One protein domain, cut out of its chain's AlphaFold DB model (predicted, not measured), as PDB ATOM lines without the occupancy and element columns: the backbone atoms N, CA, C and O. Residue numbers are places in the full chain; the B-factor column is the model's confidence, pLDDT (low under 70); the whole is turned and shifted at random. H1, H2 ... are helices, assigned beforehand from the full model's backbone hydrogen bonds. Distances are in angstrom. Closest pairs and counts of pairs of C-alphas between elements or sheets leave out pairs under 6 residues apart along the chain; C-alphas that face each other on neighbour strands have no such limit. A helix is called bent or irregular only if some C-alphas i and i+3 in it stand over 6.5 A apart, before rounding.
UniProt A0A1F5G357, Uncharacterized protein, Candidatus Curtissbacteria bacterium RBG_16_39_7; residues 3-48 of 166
ATOM      1  N   PHE A   3     -56.880   8.141  -4.264       54.16
ATOM      2  CA  PHE A   3     -55.579   7.813  -3.679       54.16
ATOM      3  C   PHE A   3     -55.666   7.280  -2.231       54.16
ATOM      4  O   PHE A   3     -54.771   6.584  -1.777       54.16
ATOM      5  N   SER A   4     -56.761   7.534  -1.500       63.59
ATOM      6  CA  SER A   4     -56.860   7.197  -0.068       63.59
ATOM      7  C   SER A   4     -57.202   5.729   0.225       63.59
ATOM      8  O   SER A   4     -56.769   5.200   1.245       63.59
ATOM      9  N   PHE A   5     -57.972   5.057  -0.636       59.81
ATOM     10  CA  PHE A   5     -58.467   3.699  -0.357       59.81
ATOM     11  C   PHE A   5     -57.428   2.613  -0.646       59.81
ATOM     12  O   PHE A   5     -57.340   1.630   0.087       59.81
ATOM     13  N   VAL A   6     -56.603   2.809  -1.677       69.25
ATOM     14  CA  VAL A   6     -55.565   1.844  -2.070       69.25
ATOM     15  C   VAL A   6     -54.470   1.760  -1.004       69.25
ATOM     16  O   VAL A   6     -54.070   0.663  -0.631       69.25
ATOM     17  N   HIS A   7     -54.041   2.888  -0.430       69.69
ATOM     18  CA  HIS A   7     -53.055   2.888   0.659       69.69
ATOM     19  C   HIS A   7     -53.590   2.266   1.953       69.69
ATOM     20  O   HIS A   7     -52.860   1.542   2.627       69.69
ATOM     21  N   LEU A   8     -54.870   2.482   2.269       71.94
ATOM     22  CA  LEU A   8     -55.542   1.835   3.399       71.94
ATOM     23  C   LEU A   8     -55.632   0.314   3.212       71.94
ATOM     24  O   LEU A   8     -55.324  -0.435   4.138       71.94
ATOM     25  N   ALA A   9     -55.987  -0.152   2.013       75.44
ATOM     26  CA  ALA A   9     -56.062  -1.578   1.699       75.44
ATOM     27  C   ALA A   9     -54.678  -2.252   1.718       75.44
ATOM     28  O   ALA A   9     -54.523  -3.324   2.302       75.44
ATOM     29  N   VAL A  10     -53.656  -1.601   1.153       78.62
ATOM     30  CA  VAL A  10     -52.268  -2.092   1.165       78.62
ATOM     31  C   VAL A  10     -51.708  -2.125   2.591       78.62
ATOM     32  O   VAL A  10     -51.107  -3.123   2.987       78.62
ATOM     33  N   GLY A  11     -51.956  -1.085   3.394       83.75
ATOM     34  CA  GLY A  11     -51.556  -1.053   4.802       83.75
ATOM     35  C   GLY A  11     -52.222  -2.159   5.624       83.75
ATOM     36  O   GLY A  11     -51.551  -2.868   6.372       83.75
ATOM     37  N   SER A  12     -53.522  -2.378   5.420       85.69
ATOM     38  CA  SER A  12     -54.277  -3.452   6.080       85.69
ATOM     39  C   SER A  12     -53.773  -4.842   5.673       85.69
ATOM     40  O   SER A  12     -53.628  -5.720   6.523       85.69
ATOM     41  N   GLY A  13     -53.445  -5.033   4.389       90.25
ATOM     42  CA  GLY A  13     -52.872  -6.275   3.869       90.25
ATOM     43  C   GLY A  13     -51.487  -6.583   4.442       90.25
ATOM     44  O   GLY A  13     -51.217  -7.725   4.805       90.25
ATOM     45  N   LEU A  14     -50.633  -5.568   4.604       85.31
ATOM     46  CA  LEU A  14     -49.324  -5.713   5.251       85.31
ATOM     47  C   LEU A  14     -49.451  -6.075   6.736       85.31
ATOM     48  O   LEU A  14     -48.728  -6.948   7.209       85.31
ATOM     49  N   ILE A  15     -50.392  -5.462   7.461       87.69
ATOM     50  CA  ILE A  15     -50.663  -5.798   8.868       87.69
ATOM     51  C   ILE A  15     -51.160  -7.243   8.984       87.69
ATOM     52  O   ILE A  15     -50.651  -8.001   9.808       87.69
ATOM     53  N   ALA A  16     -52.106  -7.655   8.135       87.94
ATOM     54  CA  ALA A  16     -52.607  -9.027   8.118       87.94
ATOM     55  C   ALA A  16     -51.493 -10.035   7.791       87.94
ATOM     56  O   ALA A  16     -51.363 -11.050   8.472       87.94
ATOM     57  N   LEU A  17     -50.637  -9.728   6.809       86.56
ATOM     58  CA  LEU A  17     -49.480 -10.550   6.458       86.56
ATOM     59  C   LEU A  17     -48.495 -10.671   7.629       86.56
ATOM     60  O   LEU A  17     -48.051 -11.775   7.929       86.56
ATOM     61  N   LEU A  18     -48.197  -9.577   8.338       83.38
ATOM     62  CA  LEU A  18     -47.340  -9.594   9.528       83.38
ATOM     63  C   LEU A  18     -47.934 -10.449  10.657       83.38
ATOM     64  O   LEU A  18     -47.207 -11.224  11.275       83.38
ATOM     65  N   VAL A  19     -49.246 -10.368  10.898       82.44
ATOM     66  CA  VAL A  19     -49.946 -11.192  11.902       82.44
ATOM     67  C   VAL A  19     -49.910 -12.674  11.528       82.44
ATOM     68  O   VAL A  19     -49.674 -13.519  12.393       82.44
ATOM     69  N   ILE A  20     -50.105 -13.001  10.250       82.12
ATOM     70  CA  ILE A  20     -50.038 -14.372   9.732       82.12
ATOM     71  C   ILE A  20     -48.611 -14.918   9.857       82.12
ATOM     72  O   ILE A  20     -48.419 -15.998  10.408       82.12
ATOM     73  N   LEU A  21     -47.598 -14.156   9.432       79.12
ATOM     74  CA  LEU A  21     -46.188 -14.536   9.560       79.12
ATOM     75  C   LEU A  21     -45.774 -14.735  11.025       79.12
ATOM     76  O   LEU A  21     -45.072 -15.693  11.343       79.12
ATOM     77  N   PHE A  22     -46.251 -13.879  11.931       73.06
ATOM     78  CA  PHE A  22     -45.995 -14.000  13.367       73.06
ATOM     79  C   PHE A  22     -46.713 -15.207  13.998       73.06
ATOM     80  O   PHE A  22     -46.215 -15.786  14.961       73.06
ATOM     81  N   SER A  23     -47.869 -15.596  13.450       70.81
ATOM     82  CA  SER A  23     -48.700 -16.702  13.948       70.81
ATOM     83  C   SER A  23     -48.272 -18.076  13.416       70.81
ATOM     84  O   SER A  23     -48.399 -19.062  14.138       70.81
ATOM     85  N   ILE A  24     -47.771 -18.145  12.175       76.31
ATOM     86  CA  ILE A  24     -47.265 -19.371  11.528       76.31
ATOM     87  C   ILE A  24     -45.789 -19.613  11.876       76.31
ATOM     88  O   ILE A  24     -45.338 -20.756  11.931       76.31
ATOM     89  N   GLY A  25     -45.020 -18.553  12.135       69.94
ATOM     90  CA  GLY A  25     -43.631 -18.683  12.557       69.94
ATOM     91  C   GLY A  25     -43.508 -19.370  13.921       69.94
ATOM     92  O   GLY A  25     -44.234 -19.050  14.861       69.94
ATOM     93  N   ASN A  26     -42.519 -20.259  14.068       65.81
ATOM     94  CA  ASN A  26     -42.102 -20.851  15.348       65.81
ATOM     95  C   ASN A  26     -41.407 -19.823  16.267       65.81
ATOM     96  O   ASN A  26     -40.384 -20.105  16.892       65.81
ATOM     97  N   PHE A  27     -41.938 -18.602  16.348       64.25
ATOM     98  CA  PHE A  27     -41.469 -17.617  17.302       64.25
ATOM     99  C   PHE A  27     -41.858 -18.090  18.703       64.25
ATOM    100  O   PHE A  27     -43.030 -18.394  18.949       64.25
ATOM    101  N   PRO A  28     -40.907 -18.164  19.649       65.56
ATOM    102  CA  PRO A  28     -41.211 -18.556  21.014       65.56
ATOM    103  C   PRO A  28     -42.049 -17.455  21.682       65.56
ATOM    104  O   PRO A  28     -41.518 -16.583  22.368       65.56
ATOM    105  N   ARG A  29     -43.374 -17.498  21.479       65.75
ATOM    106  CA  ARG A  29     -44.360 -16.501  21.938       65.75
ATOM    107  C   ARG A  29     -44.197 -16.158  23.419       65.75
ATOM    108  O   ARG A  29     -44.227 -14.988  23.786       65.75
ATOM    109  N   GLN A  30     -43.920 -17.170  24.241       65.69
ATOM    110  CA  GLN A  30     -43.661 -17.027  25.675       65.69
ATOM    111  C   GLN A  30     -42.427 -16.156  25.981       65.69
ATOM    112  O   GLN A  30     -42.457 -15.347  26.905       65.69
ATOM    113  N   ARG A  31     -41.351 -16.265  25.187       74.12
ATOM    114  CA  ARG A  31     -40.126 -15.467  25.386       74.12
ATOM    115  C   ARG A  31     -40.316 -14.016  24.947       74.12
ATOM    116  O   ARG A  31     -39.843 -13.118  25.633       74.12
ATOM    117  N   VAL A  32     -41.030 -13.788  23.841       81.62
ATOM    118  CA  VAL A  32     -41.298 -12.433  23.326       81.62
ATOM    119  C   VAL A  32     -42.238 -11.673  24.262       81.62
ATOM    120  O   VAL A  32     -41.938 -10.546  24.648       81.62
ATOM    121  N   PHE A  33     -43.342 -12.294  24.687       86.00
ATOM    122  CA  PHE A  33     -44.268 -11.661  25.625       86.00
ATOM    123  C   PHE A  33     -43.607 -11.403  26.985       86.00
ATOM    124  O   PHE A  33     -43.686 -10.292  27.507       86.00
ATOM    125  N   GLY A  34     -42.876 -12.391  27.517       90.25
ATOM    126  CA  GLY A  34     -42.135 -12.247  28.771       90.25
ATOM    127  C   GLY A  34     -41.099 -11.119  28.735       90.25
ATOM    128  O   GLY A  34     -40.968 -10.390  29.716       90.25
ATOM    129  N   TYR A  35     -40.420 -10.919  27.600       91.19
ATOM    130  CA  TYR A  35     -39.482  -9.810  27.408       91.19
ATOM    131  C   TYR A  35     -40.163  -8.442  27.559       91.19
ATOM    132  O   TYR A  35     -39.737  -7.630  28.384       91.19
ATOM    133  N   TYR A  36     -41.244  -8.192  26.811       93.75
ATOM    134  CA  TYR A  36     -41.942  -6.904  26.874       93.75
ATOM    135  C   TYR A  36     -42.637  -6.696  28.219       93.75
ATOM    136  O   TYR A  36     -42.629  -5.587  28.743       93.75
ATOM    137  N   GLN A  37     -43.170  -7.755  28.833       95.12
ATOM    138  CA  GLN A  37     -43.721  -7.679  30.182       95.12
ATOM    139  C   GLN A  37     -42.645  -7.309  31.216       95.12
ATOM    140  O   GLN A  37     -42.891  -6.460  32.076       95.12
ATOM    141  N   ASN A  38     -41.449  -7.906  31.129       95.81
ATOM    142  CA  ASN A  38     -40.312  -7.567  31.986       95.81
ATOM    143  C   ASN A  38     -39.902  -6.096  31.808       95.81
ATOM    144  O   ASN A  38     -39.747  -5.376  32.794       95.81
ATOM    145  N   PHE A  39     -39.803  -5.636  30.558       96.56
ATOM    146  CA  PHE A  39     -39.482  -4.250  30.220       96.56
ATOM    147  C   PHE A  39     -40.530  -3.253  30.734       96.56
ATOM    148  O   PHE A  39     -40.176  -2.294  31.414       96.56
ATOM    149  N   LEU A  40     -41.823  -3.494  30.491       97.31
ATOM    150  CA  LEU A  40     -42.904  -2.628  30.972       97.31
ATOM    151  C   LEU A  40     -42.973  -2.587  32.502       97.31
ATOM    152  O   LEU A  40     -43.272  -1.546  33.084       97.31
ATOM    153  N   SER A  41     -42.677  -3.704  33.168       97.31
ATOM    154  CA  SER A  41     -42.624  -3.754  34.634       97.31
ATOM    155  C   SER A  41     -41.489  -2.892  35.190       97.31
ATOM    156  O   SER A  41     -41.676  -2.234  36.209       97.31
ATOM    157  N   TRP A  42     -40.338  -2.857  34.515       97.50
ATOM    158  CA  TRP A  42     -39.232  -1.964  34.863       97.50
ATOM    159  C   TRP A  42     -39.565  -0.495  34.581       97.50
ATOM    160  O   TRP A  42     -39.470   0.336  35.478       97.50
ATOM    161  N   LEU A  43     -40.066  -0.192  33.379       97.31
ATOM    162  CA  LEU A  43     -40.416   1.170  32.966       97.31
ATOM    163  C   LEU A  43     -41.503   1.801  33.853       97.31
ATOM    164  O   LEU A  43     -41.453   2.990  34.150       97.31
ATOM    165  N   SER A  44     -42.479   1.005  34.299       97.25
ATOM    166  CA  SER A  44     -43.547   1.454  35.207       97.25
ATOM    167  C   SER A  44     -43.132   1.517  36.684       97.25
ATOM    168  O   SER A  44     -43.980   1.764  37.539       97.25
ATOM    169  N   GLY A  45     -41.862   1.248  37.011       96.38
ATOM    170  CA  GLY A  45     -41.343   1.263  38.382       96.38
ATOM    171  C   GLY A  45     -41.779   0.077  39.251       96.38
ATOM    172  O   GLY A  45     -41.380  -0.015  40.408       96.38
ATOM    173  N   ARG A  46     -42.554  -0.874  38.710       96.75
ATOM    174  CA  ARG A  46     -42.963  -2.105  39.418       96.75
ATOM    175  C   ARG A  46     -41.794  -3.060  39.657       96.75
ATOM    176  O   ARG A  46     -41.902  -3.977  40.467       96.75
ATOM    177  N   LYS A  47     -40.695  -2.877  38.925       96.38
ATOM    178  CA  LYS A  47     -39.482  -3.685  39.000       96.38
ATOM    179  C   LYS A  47     -38.261  -2.769  39.019       96.38
ATOM    180  O   LYS A  47     -38.138  -1.900  38.164       96.38
ATOM    181  N   ASN A  48     -37.347  -2.971  39.968       96.56
ATOM    182  CA  ASN A  48     -36.078  -2.238  39.978       96.56
ATOM    183  C   ASN A  48     -35.111  -2.764  38.901       96.56
ATOM    184  O   ASN A  48     -35.292  -3.860  38.365       96.56
TER     185      ASN A  48
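This is residues 3 to 48 of the 166 residues of an uncharacterized protein of Candidatus Curtissbacteria bacterium RBG_16_39_7 (UniProt A0A1F5G357). Two helices, H1 and then H2, form the arms of a wide, open V, joined at its point by residues 25 to 28, and a short tail, residues 44 to 48, follows H2. The arms have no contact with each other. The printed part has 46 residues, is all helix with no named strand, and is extended, with a radius of gyration of the C-alphas of 16.3 A and a flat outline of 49 by 27 by 6 A.

H1, residues 3 to 24, and H2, residues 29 to 43, are apart, though a tight link of 4 residues joins them. Residues 3 to 37 and 40 to 45 stand free. In H2 every O i to N i+4 pair is within hydrogen-bond range; in H1 17 of 18 are.

H1 begins at C-alpha 3 (-55.579, 7.813, -3.679) and is 32.2 A long. It is neither bent nor irregular, but only just: C-alphas 3 and 6 are 6.2 A apart. H2 is 21.2 A long and ends at C-alpha 43 (-40.416, 1.170, 32.966).

The C-alphas farthest apart, of Phe 3 and Asn 48, are 48.9 A apart. The printed part has no cut. Its mean pLDDT is 82.0; residues 3 to 7 and 25 to 30 are under 70.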